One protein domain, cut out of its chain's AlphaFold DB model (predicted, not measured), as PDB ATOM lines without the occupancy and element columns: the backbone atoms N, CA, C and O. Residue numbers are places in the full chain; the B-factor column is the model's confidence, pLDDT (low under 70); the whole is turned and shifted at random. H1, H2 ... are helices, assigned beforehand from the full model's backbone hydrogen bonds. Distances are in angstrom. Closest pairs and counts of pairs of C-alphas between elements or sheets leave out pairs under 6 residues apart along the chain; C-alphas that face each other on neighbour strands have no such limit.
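AT A GLANCE: This is residues 63 to 178 of the 307 residues of an uncharacterized protein of Massilia sp. K1S02-61 (UniProt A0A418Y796). One long helix, H3, is the spine of the model: round its first half pack H2 and H6, which run back along it, and residues 71 to 75 of H1, while past its other half a short link and H4 fold back toward it in an open loop, of which residues 115 to 133 stick out. Beyond H6, at the opposite end of the long axis, a tail of 19 residues, 160 to 178, holds no named element. The printed part has 116 residues with six named helices, H1 to H6 in order along the chain, and no named strand, so the class is all helix. It is only just compact, close to loose, with a radius of gyration of the C-alphas of 16.0 A, and elongated, spanning 53 by 30 by 22 A.

HOW THE PARTS SIT: Begin at H1, residues 63 to 76, which forms a hairpin with H2, residues 81 to 88; they only just touch, with 3 pairs of C-alphas within 8 A, the closest being Phe 75 and Phe 84 at 7.1 A. H2 forms a second hairpin with H3, residues 96 to 117, at a shallow tilt of 12 degrees, opposite ways; their closest C-alphas, Ala 88 and Gly 96, are 4.2 A apart. H1 touches H3 with residues 71 to 75 alone, closest at the C-alphas of Met 71 and Gly 96, 6.5 A. Next look at H4, residues 125 to 140, whose residues 137 to 138 alone touch H3 at a steep tilt of 52 degrees; the closest C-alphas, Leu 110 and Met 138, are 7.0 A apart. H5, residues 144 to 147, only just touches H3, with 3 pairs within 8 A and C-alphas Tyr 104 and Val 144 closest at 7.0 A. H6, residues 151 to 159, touches H3 at a shallow tilt of 21 degrees, opposite ways, with C-alphas Arg 97 and Leu 158 closest at 5.4 A. H3 is the hub, touching five helices; H4 and H6 are apart. In H1, H2 and H6 every O i to N i+4 pair is within hydrogen-bond range, in H3 15 of 18 and in H4 11 of 12, and H5 is too short for such a pair.

IN THESE COORDINATES: Find C-alpha 63 at (18.149, -37.483, 0.688), where H1 begins its 20.2 A. H3 runs 32.0 A from C-alpha 96 to C-alpha 117 at (-20.778, -57.319, 3.945), and H4 runs 23.2 A. H6 ends at C-alpha 159, (3.024, -40.959, 17.747).

THE WHOLE: The C-alphas farthest apart, Gln 123 and Arg 164, are 54.6 A apart. The printed part has no cut, and no link is long. Mean pLDDT of the printed part is 73.0; residues 63 to 64, 112 to 130 and 151 to 178 are under 70.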
ATOM      1  N   GLN A  63      17.928 -36.233  -0.040       61.12
ATOM      2  CA  GLN A  63      18.149 -37.483   0.688       61.12
ATOM      3  C   GLN A  63      16.924 -37.883   1.523       61.12
ATOM      4  O   GLN A  63      16.537 -39.047   1.521       61.12
ATOM      5  N   SER A  64      16.272 -36.917   2.177       67.88
ATOM      6  CA  SER A  64      15.031 -37.147   2.922       67.88
ATOM      7  C   SER A  64      13.902 -37.665   2.024       67.88
ATOM      8  O   SER A  64      13.224 -38.614   2.400       67.88
ATOM      9  N   HIS A  65      13.727 -37.090   0.828       71.19
ATOM     10  CA  HIS A  65      12.721 -37.553  -0.136       71.19
ATOM     11  C   HIS A  65      13.002 -38.965  -0.664       71.19
ATOM     12  O   HIS A  65      12.082 -39.763  -0.818       71.19
ATOM     13  N   ALA A  66      14.268 -39.293  -0.936       75.12
ATOM     14  CA  ALA A  66      14.632 -40.628  -1.408       75.12
ATOM     15  C   ALA A  66      14.350 -41.708  -0.349       75.12
ATOM     16  O   ALA A  66      13.897 -42.805  -0.678       75.12
ATOM     17  N   LEU A  67      14.591 -41.392   0.929       77.12
ATOM     18  CA  LEU A  67      14.316 -42.294   2.048       77.12
ATOM     19  C   LEU A  67      12.810 -42.516   2.249       77.12
ATOM     20  O   LEU A  67      12.384 -43.659   2.417       77.12
ATOM     21  N   THR A  68      11.994 -41.462   2.163       82.06
ATOM     22  CA  THR A  68      10.532 -41.594   2.282       82.06
ATOM     23  C   THR A  68       9.925 -42.337   1.094       82.06
ATOM     24  O   THR A  68       9.052 -43.184   1.278       82.06
ATOM     25  N   GLU A  69      10.438 -42.122  -0.121       87.19
ATOM     26  CA  GLU A  69      10.039 -42.897  -1.301       87.19
ATOM     27  C   GLU A  69      10.378 -44.391  -1.159       87.19
ATOM     28  O   GLU A  69       9.586 -45.249  -1.560       87.19
ATOM     29  N   ALA A  70      11.535 -44.727  -0.579       89.62
ATOM     30  CA  ALA A  70      11.900 -46.118  -0.326       89.62
ATOM     31  C   ALA A  70      10.928 -46.777   0.664       89.62
ATOM     32  O   ALA A  70      10.453 -47.884   0.404       89.62
ATOM     33  N   MET A  71      10.573 -46.095   1.758       92.31
ATOM     34  CA  MET A  71       9.582 -46.600   2.711       92.31
ATOM     35  C   MET A  71       8.202 -46.768   2.068       92.31
ATOM     36  O   MET A  71       7.565 -47.803   2.265       92.31
ATOM     37  N   ARG A  72       7.782 -45.813   1.228       90.31
ATOM     38  CA  ARG A  72       6.543 -45.910   0.445       90.31
ATOM     39  C   ARG A  72       6.499 -47.176  -0.405       90.31
ATOM     40  O   ARG A  72       5.554 -47.951  -0.306       90.31
ATOM     41  N   LYS A  73       7.548 -47.435  -1.190       91.44
ATOM     42  CA  LYS A  73       7.627 -48.637  -2.040       91.44
ATOM     43  C   LYS A  73       7.562 -49.919  -1.214       91.44
ATOM     44  O   LYS A  73       6.950 -50.901  -1.632       91.44
ATOM     45  N   ARG A  74       8.177 -49.929  -0.027       94.25
ATOM     46  CA  ARG A  74       8.125 -51.074   0.898       94.25
ATOM     47  C   ARG A  74       6.728 -51.280   1.470       94.25
ATOM     48  O   ARG A  74       6.305 -52.419   1.604       94.25
ATOM     49  N   PHE A  75       6.015 -50.200   1.767       92.62
ATOM     50  CA  PHE A  75       4.617 -50.246   2.183       92.62
ATOM     51  C   PHE A  75       3.701 -50.786   1.071       92.62
ATOM     52  O   PHE A  75       2.901 -51.688   1.315       92.62
ATOM     53  N   GLU A  76       3.844 -50.284  -0.156       89.38
ATOM     54  CA  GLU A  76       3.060 -50.704  -1.330       89.38
ATOM     55  C   GLU A  76       3.280 -52.185  -1.683       89.38
ATOM     56  O   GLU A  76       2.344 -52.890  -2.063       89.38
ATOM     57  N   SER A  77       4.512 -52.675  -1.523       92.00
ATOM     58  CA  SER A  77       4.905 -54.051  -1.856       92.00
ATOM     59  C   SER A  77       4.858 -55.033  -0.682       92.00
ATOM     60  O   SER A  77       5.173 -56.208  -0.868       92.00
ATOM     61  N   ALA A  78       4.477 -54.591   0.523       95.25
ATOM     62  CA  ALA A  78       4.471 -55.449   1.703       95.25
ATOM     63  C   ALA A  78       3.458 -56.603   1.543       95.25
ATOM     64  O   ALA A  78       2.258 -56.338   1.437       95.25
ATOM     65  N   PRO A  79       3.901 -57.877   1.596       94.25
ATOM     66  CA  PRO A  79       2.999 -59.029   1.535       94.25
ATOM     67  C   PRO A  79       2.295 -59.286   2.875       94.25
ATOM     68  O   PRO A  79       1.299 -59.996   2.929       94.25
ATOM     69  N   ASN A  80       2.821 -58.725   3.968       95.88
ATOM     70  CA  ASN A  80       2.247 -58.822   5.301       95.88
ATOM     71  C   ASN A  80       2.516 -57.532   6.086       95.88
ATOM     72  O   ASN A  80       3.668 -57.135   6.299       95.88
ATOM     73  N   TYR A  81       1.448 -56.887   6.538       94.75
ATOM     74  CA  TYR A  81       1.508 -55.624   7.249       94.75
ATOM     75  C   TYR A  81       1.925 -55.762   8.709       94.75
ATOM     76  O   TYR A  81       2.518 -54.825   9.231       94.75
ATOM     77  N   ALA A  82       1.727 -56.910   9.363       93.69
ATOM     78  CA  ALA A  82       2.227 -57.098  10.724       93.69
ATOM     79  C   ALA A  82       3.768 -57.063  10.750       93.69
ATOM     80  O   ALA A  82       4.369 -56.318  11.528       93.69
ATOM     81  N   ALA A  83       4.406 -57.792   9.830       94.88
ATOM     82  CA  ALA A  83       5.856 -57.773   9.645       94.88
ATOM     83  C   ALA A  83       6.362 -56.392   9.198       94.88
ATOM     84  O   ALA A  83       7.358 -55.894   9.727       94.88
ATOM     85  N   PHE A  84       5.653 -55.745   8.264       95.62
ATOM     86  CA  PHE A  84       5.987 -54.393   7.819       95.62
ATOM     87  C   PHE A  84       5.959 -53.381   8.972       95.62
ATOM     88  O   PHE A  84       6.925 -52.645   9.146       95.62
ATOM     89  N   ILE A  85       4.894 -53.361   9.785       91.69
ATOM     90  CA  ILE A  85       4.753 -52.448  10.931       91.69
ATOM     91  C   ILE A  85       5.935 -52.615  11.892       91.69
ATOM     92  O   ILE A  85       6.503 -51.618  12.344       91.69
ATOM     93  N   HIS A  86       6.339 -53.856  12.178       90.44
ATOM     94  CA  HIS A  86       7.492 -54.135  13.035       90.44
ATOM     95  C   HIS A  86       8.807 -53.561  12.493       90.44
ATOM     96  O   HIS A  86       9.550 -52.952  13.264       90.44
ATOM     97  N   ASP A  87       9.101 -53.734  11.201       92.81
ATOM     98  CA  ASP A  87      10.326 -53.194  10.591       92.81
ATOM     99  C   ASP A  87      10.273 -51.666  10.439       92.81
ATOM    100  O   ASP A  87      11.232 -50.978  10.788       92.81
ATOM    101  N   ALA A  88       9.145 -51.122   9.979       90.69
ATOM    102  CA  ALA A  88       8.979 -49.692   9.741       90.69
ATOM    103  C   ALA A  88       9.132 -48.884  11.042       90.69
ATOM    104  O   ALA A  88       9.761 -47.825  11.058       90.69
ATOM    105  N   LEU A  89       8.678 -49.433  12.174       86.19
ATOM    106  CA  LEU A  89       8.890 -48.863  13.508       86.19
ATOM    107  C   LEU A  89      10.367 -48.635  13.874       86.19
ATOM    108  O   LEU A  89      10.662 -47.734  14.664       86.19
ATOM    109  N   GLN A  90      11.290 -49.418  13.309       87.81
ATOM    110  CA  GLN A  90      12.735 -49.288  13.543       87.81
ATOM    111  C   GLN A  90      13.397 -48.237  12.640       87.81
ATOM    112  O   GLN A  90      14.578 -47.940  12.810       87.81
ATOM    113  N   ARG A  91      12.652 -47.653  11.692       88.69
ATOM    114  CA  ARG A  91      13.166 -46.737  10.661       88.69
ATOM    115  C   ARG A  91      12.441 -45.383  10.672       88.69
ATOM    116  O   ARG A  91      11.883 -44.967   9.655       88.69
ATOM    117  N   PRO A  92      12.442 -44.648  11.801       81.94
ATOM    118  CA  PRO A  92      11.755 -43.358  11.889       81.94
ATOM    119  C   PRO A  92      12.324 -42.312  10.918       81.94
ATOM    120  O   PRO A  92      11.586 -41.479  10.413       81.94
ATOM    121  N   LEU A  93      13.619 -42.375  10.594       82.88
ATOM    122  CA  LEU A  93      14.247 -41.447   9.645       82.88
ATOM    123  C   LEU A  93      13.798 -41.642   8.185       82.88
ATOM    124  O   LEU A  93      14.120 -40.823   7.334       82.88
ATOM    125  N   GLU A  94      13.062 -42.714   7.892       86.06
ATOM    126  CA  GLU A  94      12.551 -43.025   6.555       86.06
ATOM    127  C   GLU A  94      11.036 -42.775   6.429       86.06
ATOM    128  O   GLU A  94      10.450 -43.137   5.416       86.06
ATOM    129  N   GLY A  95      10.353 -42.209   7.433       81.50
ATOM    130  CA  GLY A  95       8.880 -42.166   7.421       81.50
ATOM    131  C   GLY A  95       8.216 -43.397   8.045       81.50
ATOM    132  O   GLY A  95       7.007 -43.597   7.909       81.50
ATOM    133  N   GLY A  96       8.994 -44.287   8.667       87.06
ATOM    134  CA  GLY A  96       8.532 -45.623   9.029       87.06
ATOM    135  C   GLY A  96       7.385 -45.656  10.043       87.06
ATOM    136  O   GLY A  96       6.530 -46.540   9.968       87.06
ATOM    137  N   ARG A  97       7.278 -44.684  10.956       83.12
ATOM    138  CA  ARG A  97       6.147 -44.634  11.898       83.12
ATOM    139  C   ARG A  97       4.881 -44.163  11.209       83.12
ATOM    140  O   ARG A  97       3.833 -44.747  11.466       83.12
ATOM    141  N   PHE A  98       4.967 -43.167  10.325       82.75
ATOM    142  CA  PHE A  98       3.821 -42.761   9.506       82.75
ATOM    143  C   PHE A  98       3.252 -43.963   8.743       82.75
ATOM    144  O   PHE A  98       2.072 -44.286   8.878       82.75
ATOM    145  N   TYR A  99       4.107 -44.693   8.025       86.81
ATOM    146  CA  TYR A  99       3.664 -45.843   7.242       86.81
ATOM    147  C   TYR A  99       3.183 -47.020   8.097       86.81
ATOM    148  O   TYR A  99       2.251 -47.720   7.704       86.81
ATOM    149  N   ALA A 100       3.752 -47.225   9.286       87.50
ATOM    150  CA  ALA A 100       3.245 -48.212  10.235       87.50
ATOM    151  C   ALA A 100       1.839 -47.853  10.757       87.50
ATOM    152  O   ALA A 100       0.975 -48.728  10.831       87.50
ATOM    153  N   VAL A 101       1.578 -46.575  11.071       82.69
ATOM    154  CA  VAL A 101       0.225 -46.098  11.429       82.69
ATOM    155  C   VAL A 101      -0.729 -46.326  10.264       82.69
ATOM    156  O   VAL A 101      -1.825 -46.845  10.464       82.69
ATOM    157  N   LEU A 102      -0.311 -45.951   9.055       84.06
ATOM    158  CA  LEU A 102      -1.128 -46.078   7.856       84.06
ATOM    159  C   LEU A 102      -1.501 -47.541   7.587       84.06
ATOM    160  O   LEU A 102      -2.674 -47.838   7.373       84.06
ATOM    161  N   ALA A 103      -0.534 -48.461   7.661       88.38
ATOM    162  CA  ALA A 103      -0.767 -49.899   7.518       88.38
ATOM    163  C   ALA A 103      -1.768 -50.417   8.553       88.38
ATOM    164  O   ALA A 103      -2.722 -51.109   8.198       88.38
ATOM    165  N   TYR A 104      -1.599 -50.030   9.820       87.00
ATOM    166  CA  TYR A 104      -2.538 -50.406  10.869       87.00
ATOM    167  C   TYR A 104      -3.957 -49.893  10.580       87.00
ATOM    168  O   TYR A 104      -4.912 -50.668  10.618       87.00
ATOM    169  N   HIS A 105      -4.097 -48.607  10.246       80.19
ATOM    170  CA  HIS A 105      -5.394 -47.981   9.979       80.19
ATOM    171  C   HIS A 105      -6.110 -48.618   8.782       80.19
ATOM    172  O   HIS A 105      -7.328 -48.819   8.818       80.19
ATOM    173  N   ARG A 106      -5.363 -48.989   7.731       82.56
ATOM    174  CA  ARG A 106      -5.913 -49.753   6.602       82.56
ATOM    175  C   ARG A 106      -6.513 -51.079   7.067       82.56
ATOM    176  O   ARG A 106      -7.639 -51.394   6.694       82.56
ATOM    177  N   CYS A 107      -5.802 -51.821   7.914       85.94
ATOM    178  CA  CYS A 107      -6.277 -53.110   8.414       85.94
ATOM    179  C   CYS A 107      -7.464 -53.000   9.367       85.94
ATOM    180  O   CYS A 107      -8.403 -53.785   9.270       85.94
ATOM    181  N   GLU A 108      -7.471 -52.004  10.248       81.62
ATOM    182  CA  GLU A 108      -8.623 -51.729  11.108       81.62
ATOM    183  C   GLU A 108      -9.874 -51.401  10.279       81.62
ATOM    184  O   GLU A 108     -10.950 -51.949  10.530       81.62
ATOM    185  N   SER A 109      -9.718 -50.567   9.247       75.25
ATOM    186  CA  SER A 109     -10.811 -50.186   8.348       75.25
ATOM    187  C   SER A 109     -11.392 -51.391   7.600       75.25
ATOM    188  O   SER A 109     -12.610 -51.495   7.472       75.25
ATOM    189  N   LEU A 110     -10.546 -52.323   7.146       77.25
ATOM    190  CA  LEU A 110     -10.964 -53.534   6.427       77.25
ATOM    191  C   LEU A 110     -11.677 -54.550   7.318       77.25
ATOM    192  O   LEU A 110     -12.707 -55.093   6.913       77.25
ATOM    193  N   ASN A 111     -11.201 -54.764   8.545       72.56
ATOM    194  CA  ASN A 111     -11.864 -55.679   9.480       72.56
ATOM    195  C   ASN A 111     -13.290 -55.206   9.816       72.56
ATOM    196  O   ASN A 111     -14.201 -56.019   9.977       72.56
ATOM    197  N   GLY A 112     -13.525 -53.888   9.841       65.75
ATOM    198  CA  GLY A 112     -14.867 -53.319   9.987       65.75
ATOM    199  C   GLY A 112     -15.829 -53.625   8.825       65.75
ATOM    200  O   GLY A 112     -17.044 -53.511   9.004       65.75
ATOM    201  N   ILE A 113     -15.314 -54.014   7.653       63.47
ATOM    202  CA  ILE A 113     -16.089 -54.316   6.434       63.47
ATOM    203  C   ILE A 113     -16.389 -55.804   6.324       63.47
ATOM    204  O   ILE A 113     -17.522 -56.160   5.994       63.47
ATOM    205  N   GLU A 114     -15.409 -56.666   6.622       57.59
ATOM    206  CA  GLU A 114     -15.600 -58.123   6.636       57.59
ATOM    207  C   GLU A 114     -16.790 -58.500   7.528       57.59
ATOM    208  O   GLU A 114     -17.665 -59.261   7.113       57.59
ATOM    209  N   ALA A 115     -16.893 -57.856   8.695       52.62
ATOM    210  CA  ALA A 115     -17.991 -58.043   9.640       52.62
ATOM    211  C   ALA A 115     -19.376 -57.625   9.103       52.62
ATOM    212  O   ALA A 115     -20.391 -58.056   9.650       52.62
ATOM    213  N   LYS A 116     -19.448 -56.773   8.070       52.66
ATOM    214  CA  LYS A 116     -20.705 -56.176   7.594       52.66
ATOM    215  C   LYS A 116     -21.226 -56.734   6.265       52.66
ATOM    216  O   LYS A 116     -22.433 -56.652   6.056       52.66
ATOM    217  N   HIS A 117     -20.384 -57.271   5.368       54.09
ATOM    218  CA  HIS A 117     -20.778 -57.319   3.945       54.09
ATOM    219  C   HIS A 117     -20.515 -58.586   3.123       54.09
ATOM    220  O   HIS A 117     -21.012 -58.658   1.996       54.09
ATOM    221  N   PHE A 118     -19.880 -59.637   3.648       54.50
ATOM    222  CA  PHE A 118     -19.772 -60.895   2.881       54.50
ATOM    223  C   PHE A 118     -21.090 -61.694   2.763       54.50
ATOM    224  O   PHE A 118     -21.104 -62.772   2.177       54.50
ATOM    225  N   SER A 119     -22.216 -61.160   3.246       45.59
ATOM    226  CA  SER A 119     -23.541 -61.794   3.186       45.59
ATOM    227  C   SER A 119     -24.456 -61.323   2.040       45.59
ATOM    228  O   SER A 119     -25.547 -61.871   1.902       45.59
ATOM    229  N   MET A 120     -24.064 -60.358   1.190       47.62
ATOM    230  CA  MET A 120     -24.938 -59.858   0.106       47.62
ATOM    231  C   MET A 120     -24.473 -60.251  -1.310       47.62
ATOM    232  O   MET A 120     -23.510 -59.713  -1.871       47.62
ATOM    233  N   HIS A 121     -25.214 -61.192  -1.902       49.38
ATOM    234  CA  HIS A 121     -25.086 -61.686  -3.276       49.38
ATOM    235  C   HIS A 121     -25.427 -60.628  -4.341       49.38
ATOM    236  O   HIS A 121     -26.465 -59.986  -4.245       49.38
ATOM    237  N   ALA A 122     -24.583 -60.516  -5.377       43.88
ATOM    238  CA  ALA A 122     -24.931 -60.183  -6.769       43.88
ATOM    239  C   ALA A 122     -23.668 -60.245  -7.656       43.88
ATOM    240  O   ALA A 122     -22.567 -59.921  -7.203       43.88
ATOM    241  N   GLN A 123     -23.865 -60.712  -8.890       49.91
ATOM    242  CA  GLN A 123     -22.894 -61.183  -9.881       49.91
ATOM    243  C   GLN A 123     -22.480 -60.061 -10.849       49.91
ATOM    244  O   GLN A 123     -23.285 -59.642 -11.678       49.91
ATOM    245  N   SER A 124     -21.234 -59.588 -10.791       58.72
ATOM    246  CA  SER A 124     -20.636 -58.865 -11.921       58.72
ATOM    247  C   SER A 124     -19.128 -59.112 -11.976       58.72
ATOM    248  O   SER A 124     -18.459 -59.053 -10.947       58.72
ATOM    249  N   ASP A 125     -18.582 -59.324 -13.177       57.19
ATOM    250  CA  ASP A 125     -17.147 -59.585 -13.409       57.19
ATOM    251  C   ASP A 125     -16.226 -58.473 -12.863       57.19
ATOM    252  O   ASP A 125     -15.027 -58.662 -12.658       57.19
ATOM    253  N   ARG A 126     -16.767 -57.266 -12.643       58.69
ATOM    254  CA  ARG A 126     -16.032 -56.146 -12.035       58.69
ATOM    255  C   ARG A 126     -15.984 -56.234 -10.515       58.69
ATOM    256  O   ARG A 126     -14.937 -55.931  -9.948       58.69
ATOM    257  N   ARG A 127     -17.049 -56.731  -9.877       62.06
ATOM    258  CA  ARG A 127     -17.042 -57.054  -8.444       62.06
ATOM    259  C   ARG A 127     -15.907 -58.022  -8.127       62.06
ATOM    260  O   ARG A 127     -15.252 -57.862  -7.106       62.06
ATOM    261  N   ASP A 128     -15.627 -58.959  -9.028       64.94
ATOM    262  CA  ASP A 128     -14.551 -59.932  -8.848       64.94
ATOM    263  C   ASP A 128     -13.165 -59.276  -8.794       64.94
ATOM    264  O   ASP A 128     -12.337 -59.691  -7.985       64.94
ATOM    265  N   LYS A 129     -12.913 -58.210  -9.568       66.31
ATOM    266  CA  LYS A 129     -11.634 -57.476  -9.515       66.31
ATOM    267  C   LYS A 129     -11.451 -56.730  -8.197       66.31
ATOM    268  O   LYS A 129     -10.402 -56.867  -7.570       66.31
ATOM    269  N   ASP A 130     -12.464 -55.994  -7.750       66.31
ATOM    270  CA  ASP A 130     -12.388 -55.255  -6.482       66.31
ATOM    271  C   ASP A 130     -12.342 -56.213  -5.285       66.31
ATOM    272  O   ASP A 130     -11.579 -56.001  -4.344       66.31
ATOM    273  N   ILE A 131     -13.079 -57.327  -5.347       70.75
ATOM    274  CA  ILE A 131     -12.993 -58.405  -4.357       70.75
ATOM    275  C   ILE A 131     -11.586 -59.006  -4.327       70.75
ATOM    276  O   ILE A 131     -11.104 -59.312  -3.240       70.75
ATOM    277  N   VAL A 132     -10.913 -59.183  -5.468       76.19
ATOM    278  CA  VAL A 132      -9.520 -59.662  -5.497       76.19
ATOM    279  C   VAL A 132      -8.592 -58.675  -4.791       76.19
ATOM    280  O   VAL A 132      -7.792 -59.110  -3.966       76.19
ATOM    281  N   VAL A 133      -8.736 -57.369  -5.033       75.50
ATOM    282  CA  VAL A 133      -7.940 -56.337  -4.341       75.50
ATOM    283  C   VAL A 133      -8.219 -56.337  -2.836       75.50
ATOM    284  O   VAL A 133      -7.286 -56.317  -2.035       75.50
ATOM    285  N   ILE A 134      -9.489 -56.418  -2.431       74.56
ATOM    286  CA  ILE A 134      -9.875 -56.482  -1.014       74.56
ATOM    287  C   ILE A 134      -9.321 -57.752  -0.365       74.56
ATOM    288  O   ILE A 134      -8.762 -57.674   0.724       74.56
ATOM    289  N   LYS A 135      -9.426 -58.911  -1.025       79.06
ATOM    290  CA  LYS A 135      -8.883 -60.184  -0.526       79.06
ATOM    291  C   LYS A 135      -7.367 -60.135  -0.378       79.06
ATOM    292  O   LYS A 135      -6.865 -60.568   0.654       79.06
ATOM    293  N   ASP A 136      -6.654 -59.598  -1.365       84.69
ATOM    294  CA  ASP A 136      -5.206 -59.377  -1.279       84.69
ATOM    295  C   ASP A 136      -4.870 -58.481  -0.079       84.69
ATOM    296  O   ASP A 136      -4.026 -58.819   0.749       84.69
ATOM    297  N   MET A 137      -5.606 -57.385   0.107       83.06
ATOM    298  CA  MET A 137      -5.384 -56.482   1.235       83.06
ATOM    299  C   MET A 137      -5.713 -57.128   2.592       83.06
ATOM    300  O   MET A 137      -4.974 -56.943   3.557       83.06
ATOM    301  N   MET A 138      -6.775 -57.936   2.674       84.62
ATOM    302  CA  MET A 138      -7.100 -58.724   3.868       84.62
ATOM    303  C   MET A 138      -5.987 -59.724   4.196       84.62
ATOM    304  O   MET A 138      -5.608 -59.855   5.359       84.62
ATOM    305  N   GLN A 139      -5.409 -60.380   3.183       89.75
ATOM    306  CA  GLN A 139      -4.257 -61.268   3.365       89.75
ATOM    307  C   GLN A 139      -3.040 -60.506   3.892       89.75
ATOM    308  O   GLN A 139      -2.403 -60.958   4.845       89.75
ATOM    309  N   ARG A 140      -2.756 -59.314   3.352       92.12
ATOM    310  CA  ARG A 140      -1.698 -58.443   3.888       92.12
ATOM    311  C   ARG A 140      -1.972 -58.053   5.339       92.12
ATOM    312  O   ARG A 140      -1.036 -57.954   6.124       92.12
ATOM    313  N   CYS A 141      -3.231 -57.876   5.724       91.81
ATOM    314  CA  CYS A 141      -3.634 -57.527   7.087       91.81
ATOM    315  C   CYS A 141      -3.644 -58.690   8.090       91.81
ATOM    316  O   CYS A 141      -3.851 -58.457   9.286       91.81
ATOM    317  N   ALA A 142      -3.379 -59.922   7.646       91.88
ATOM    318  CA  ALA A 142      -3.351 -61.090   8.516       91.88
ATOM    319  C   ALA A 142      -2.373 -60.904   9.694       91.88
ATOM    320  O   ALA A 142      -1.204 -60.545   9.517       91.88
ATOM    321  N   GLY A 143      -2.873 -61.147  10.911       89.75
ATOM    322  CA  GLY A 143      -2.108 -61.066  12.158       89.75
ATOM    323  C   GLY A 143      -1.890 -59.653  12.712       89.75
ATOM    324  O   GLY A 143      -1.367 -59.529  13.819       89.75
ATOM    325  N   VAL A 144      -2.303 -58.579  12.021       91.00
ATOM    326  CA  VAL A 144      -2.073 -57.198  12.498       91.00
ATOM    327  C   VAL A 144      -2.769 -56.942  13.836       91.00
ATOM    328  O   VAL A 144      -2.124 -56.478  14.770       91.00
ATOM    329  N   GLN A 145      -4.053 -57.283  13.972       86.00
ATOM    330  CA  GLN A 145      -4.782 -57.066  15.231       86.00
ATOM    331  C   GLN A 145      -4.316 -57.991  16.367       86.00
ATOM    332  O   GLN A 145      -4.418 -57.624  17.531       86.00
ATOM    333  N   GLU A 146      -3.759 -59.162  16.056       88.44
ATOM    334  CA  GLU A 146      -3.212 -60.083  17.062       88.44
ATOM    335  C   GLU A 146      -1.897 -59.554  17.650       88.44
ATOM    336  O   GLU A 146      -1.705 -59.548  18.865       88.44
ATOM    337  N   HIS A 147      -1.002 -59.063  16.787       85.44
ATOM    338  CA  HIS A 147       0.291 -58.501  17.191       85.44
ATOM    339  C   HIS A 147       0.144 -57.092  17.771       85.44
ATOM    340  O   HIS A 147       0.949 -56.654  18.599       85.44
ATOM    341  N   PHE A 148      -0.904 -56.381  17.350       84.69
ATOM    342  CA  PHE A 148      -1.170 -55.009  17.736       84.69
ATOM    343  C   PHE A 148      -2.663 -54.804  18.086       84.69
ATOM    344  O   PHE A 148      -3.410 -54.213  17.313       84.69
ATOM    345  N   PRO A 149      -3.119 -55.266  19.265       76.31
ATOM    346  CA  PRO A 149      -4.549 -55.304  19.604       76.31
ATOM    347  C   PRO A 149      -5.144 -53.971  20.074       76.31
ATOM    348  O   PRO A 149      -6.360 -53.808  20.070       76.31
ATOM    349  N   ASP A 150      -4.315 -53.021  20.516       70.06
ATOM    350  CA  ASP A 150      -4.791 -51.741  21.044       70.06
ATOM    351  C   ASP A 150      -4.269 -50.572  20.204       70.06
ATOM    352  O   ASP A 150      -3.089 -50.204  20.271       70.06
ATOM    353  N   TYR A 151      -5.190 -49.934  19.477       65.94
ATOM    354  CA  TYR A 151      -4.943 -48.701  18.732       65.94
ATOM    355  C   TYR A 151      -4.266 -47.631  19.592       65.94
ATOM    356  O   TYR A 151      -3.384 -46.923  19.116       65.94
ATOM    357  N   ARG A 152      -4.605 -47.517  20.881       64.81
ATOM    358  CA  ARG A 152      -3.984 -46.536  21.785       64.81
ATOM    359  C   ARG A 152      -2.538 -46.882  22.089       64.81
ATOM    360  O   ARG A 152      -1.728 -45.967  22.207       64.81
ATOM    361  N   VAL A 153      -2.189 -48.161  22.216       63.75
ATOM    362  CA  VAL A 153      -0.801 -48.603  22.440       63.75
ATOM    363  C   VAL A 153       0.034 -48.367  21.189       63.75
ATOM    364  O   VAL A 153       1.154 -47.870  21.287       63.75
ATOM    365  N   ILE A 154      -0.532 -48.653  20.023       62.66
ATOM    366  CA  ILE A 154       0.074 -48.430  18.710       62.66
ATOM    367  C   ILE A 154       0.276 -46.949  18.461       62.66
ATOM    368  O   ILE A 154       1.402 -46.516  18.269       62.66
ATOM    369  N   HIS A 155      -0.783 -46.155  18.581       62.53
ATOM    370  CA  HIS A 155      -0.721 -44.708  18.501       62.53
ATOM    371  C   HIS A 155       0.281 -44.157  19.516       62.53
ATOM    372  O   HIS A 155       1.079 -43.290  19.193       62.53
ATOM    373  N   ARG A 156       0.300 -44.635  20.762       63.31
ATOM    374  CA  ARG A 156       1.266 -44.148  21.757       63.31
ATOM    375  C   ARG A 156       2.699 -44.551  21.413       63.31
ATOM    376  O   ARG A 156       3.596 -43.755  21.639       63.31
ATOM    377  N   ARG A 157       2.944 -45.726  20.837       60.75
ATOM    378  CA  ARG A 157       4.283 -46.141  20.380       60.75
ATOM    379  C   ARG A 157       4.716 -45.432  19.093       60.75
ATOM    380  O   ARG A 157       5.887 -45.095  18.972       60.75
ATOM    381  N   LEU A 158       3.784 -45.168  18.181       58.06
ATOM    382  CA  LEU A 158       4.018 -44.581  16.859       58.06
ATOM    383  C   LEU A 158       4.041 -43.049  16.862       58.06
ATOM    384  O   LEU A 158       4.816 -42.451  16.127       58.06
ATOM    385  N   VAL A 159       3.216 -42.418  17.696       55.28
ATOM    386  CA  VAL A 159       3.024 -40.959  17.747       55.28
ATOM    387  C   VAL A 159       3.683 -40.339  18.985       55.28
ATOM    388  O   VAL A 159       4.116 -39.193  18.941       55.28
ATOM    389  N   LEU A 160       3.788 -41.082  20.097       53.66
ATOM    390  CA  LEU A 160       4.354 -40.583  21.367       53.66
ATOM    391  C   LEU A 160       5.659 -41.285  21.792       53.66
ATOM    392  O   LEU A 160       6.325 -40.822  22.721       53.66
ATOM    393  N   GLY A 161       6.044 -42.393  21.153       47.31
ATOM    394  CA  GLY A 161       7.283 -43.106  21.460       47.31
ATOM    395  C   GLY A 161       8.450 -42.383  20.796       47.31
ATOM    396  O   GLY A 161       8.561 -42.379  19.586       47.31
ATOM    397  N   ASN A 162       9.372 -41.698  21.451       46.22
ATOM    398  CA  ASN A 162       9.609 -41.430  22.853       46.22
ATOM    399  C   ASN A 162       9.757 -39.908  22.960       46.22
ATOM    400  O   ASN A 162      10.375 -39.313  22.080       46.22
ATOM    401  N   ALA A 163       9.404 -39.297  24.090       47.16
ATOM    402  CA  ALA A 163       9.835 -37.934  24.444       47.16
ATOM    403  C   ALA A 163      11.383 -37.752  24.524       47.16
ATOM    404  O   ALA A 163      11.870 -36.740  25.013       47.16
ATOM    405  N   ARG A 164      12.161 -38.755  24.078       50.81
ATOM    406  CA  ARG A 164      13.630 -38.825  23.988       50.81
ATOM    407  C   ARG A 164      14.135 -39.510  22.696       50.81
ATOM    408  O   ARG A 164      15.311 -39.841  22.617       50.81
ATOM    409  N   GLY A 165      13.259 -39.822  21.737       56.06
ATOM    410  CA  GLY A 165      13.596 -40.585  20.525       56.06
ATOM    411  C   GLY A 165      13.724 -39.703  19.286       56.06
ATOM    412  O   GLY A 165      13.194 -38.597  19.264       56.06
ATOM    413  N   VAL A 166      14.405 -40.211  18.255       55.81
ATOM    414  CA  VAL A 166      14.534 -39.541  16.953       55.81
ATOM    415  C   VAL A 166      13.130 -39.277  16.384       55.81
ATOM    416  O   VAL A 166      12.348 -40.232  16.288       55.81
ATOM    417  N   PRO A 167      12.773 -38.016  16.069       61.44
ATOM    418  CA  PRO A 167      11.499 -37.706  15.434       61.44
ATOM    419  C   PRO A 167      11.436 -38.388  14.068       61.44
ATOM    420  O   PRO A 167      12.444 -38.503  13.373       61.44
ATOM    421  N   ASP A 168      10.253 -38.873  13.703       62.75
ATOM    422  CA  ASP A 168      10.036 -39.368  12.349       62.75
ATOM    423  C   ASP A 168      10.179 -38.196  11.350       62.75
ATOM    424  O   ASP A 168       9.793 -37.062  11.639       62.75
ATOM    425  N   VAL A 169      10.776 -38.441  10.188       63.97
ATOM    426  CA  VAL A 169      10.914 -37.439   9.115       63.97
ATOM    427  C   VAL A 169       9.552 -37.010   8.567       63.97
ATOM    428  O   VAL A 169       9.361 -35.849   8.212       63.97
ATOM    429  N   LEU A 170       8.590 -37.931   8.569       63.53
ATOM    430  CA  LEU A 170       7.181 -37.664   8.309       63.53
ATOM    431  C   LEU A 170       6.403 -37.499   9.622       63.53
ATOM    432  O   LEU A 170       5.176 -37.614   9.608       63.53
ATOM    433  N   SER A 171       7.084 -37.266  10.762       58.06
ATOM    434  CA  SER A 171       6.415 -37.077  12.052       58.06
ATOM    435  C   SER A 171       5.556 -35.834  11.989       58.06
ATOM    436  O   SER A 171       5.957 -34.701  12.244       58.06
ATOM    437  N   MET A 172       4.304 -36.128  11.740       53.09
ATOM    438  CA  MET A 172       3.164 -35.519  12.357       53.09
ATOM    439  C   MET A 172       3.471 -35.318  13.855       53.09
ATOM    440  O   MET A 172       3.877 -36.262  14.542       53.09
ATOM    441  N   GLU A 173       3.365 -34.088  14.368       48.31
ATOM    442  CA  GLU A 173       3.493 -33.832  15.806       48.31
ATOM    443  C   GLU A 173       2.600 -34.781  16.636       48.31
ATOM    444  O   GLU A 173       1.556 -35.232  16.152       48.31
ATOM    445  N   PRO A 174       2.915 -35.027  17.922       43.09
ATOM    446  CA  PRO A 174       2.204 -36.003  18.748       43.09
ATOM    447  C   PRO A 174       0.678 -35.807  18.926       43.09
ATOM    448  O   PRO A 174       0.017 -36.610  19.587       43.09
ATOM    449  N   GLY A 175       0.111 -34.734  18.369       40.69
ATOM    450  CA  GLY A 175      -1.313 -34.416  18.346       40.69
ATOM    451  C   GLY A 175      -2.083 -34.849  17.091       40.69
ATOM    452  O   GLY A 175      -3.269 -34.559  17.030       40.69
ATOM    453  N   LEU A 176      -1.496 -35.514  16.090       42.53
ATOM    454  CA  LEU A 176      -2.167 -35.654  14.782       42.53
ATOM    455  C   LEU A 176      -3.271 -36.700  14.618       42.53
ATOM    456  O   LEU A 176      -4.085 -36.524  13.720       42.53
ATOM    457  N   LEU A 177      -3.389 -37.721  15.471       41.28
ATOM    458  CA  LEU A 177      -4.630 -38.530  15.509       41.28
ATOM    459  C   LEU A 177      -5.510 -38.168  16.716       41.28
ATOM    460  O   LEU A 177      -6.535 -38.787  16.987       41.28
ATOM    461  N   ARG A 178      -5.130 -37.099  17.427       39.22
ATOM    462  CA  ARG A 178      -5.994 -36.334  18.324       39.22
ATOM    463  C   ARG A 178      -5.998 -34.885  17.865       39.22
ATOM    464  O   ARG A 178      -5.577 -33.992  18.603       39.22
TER     465      ARG A 178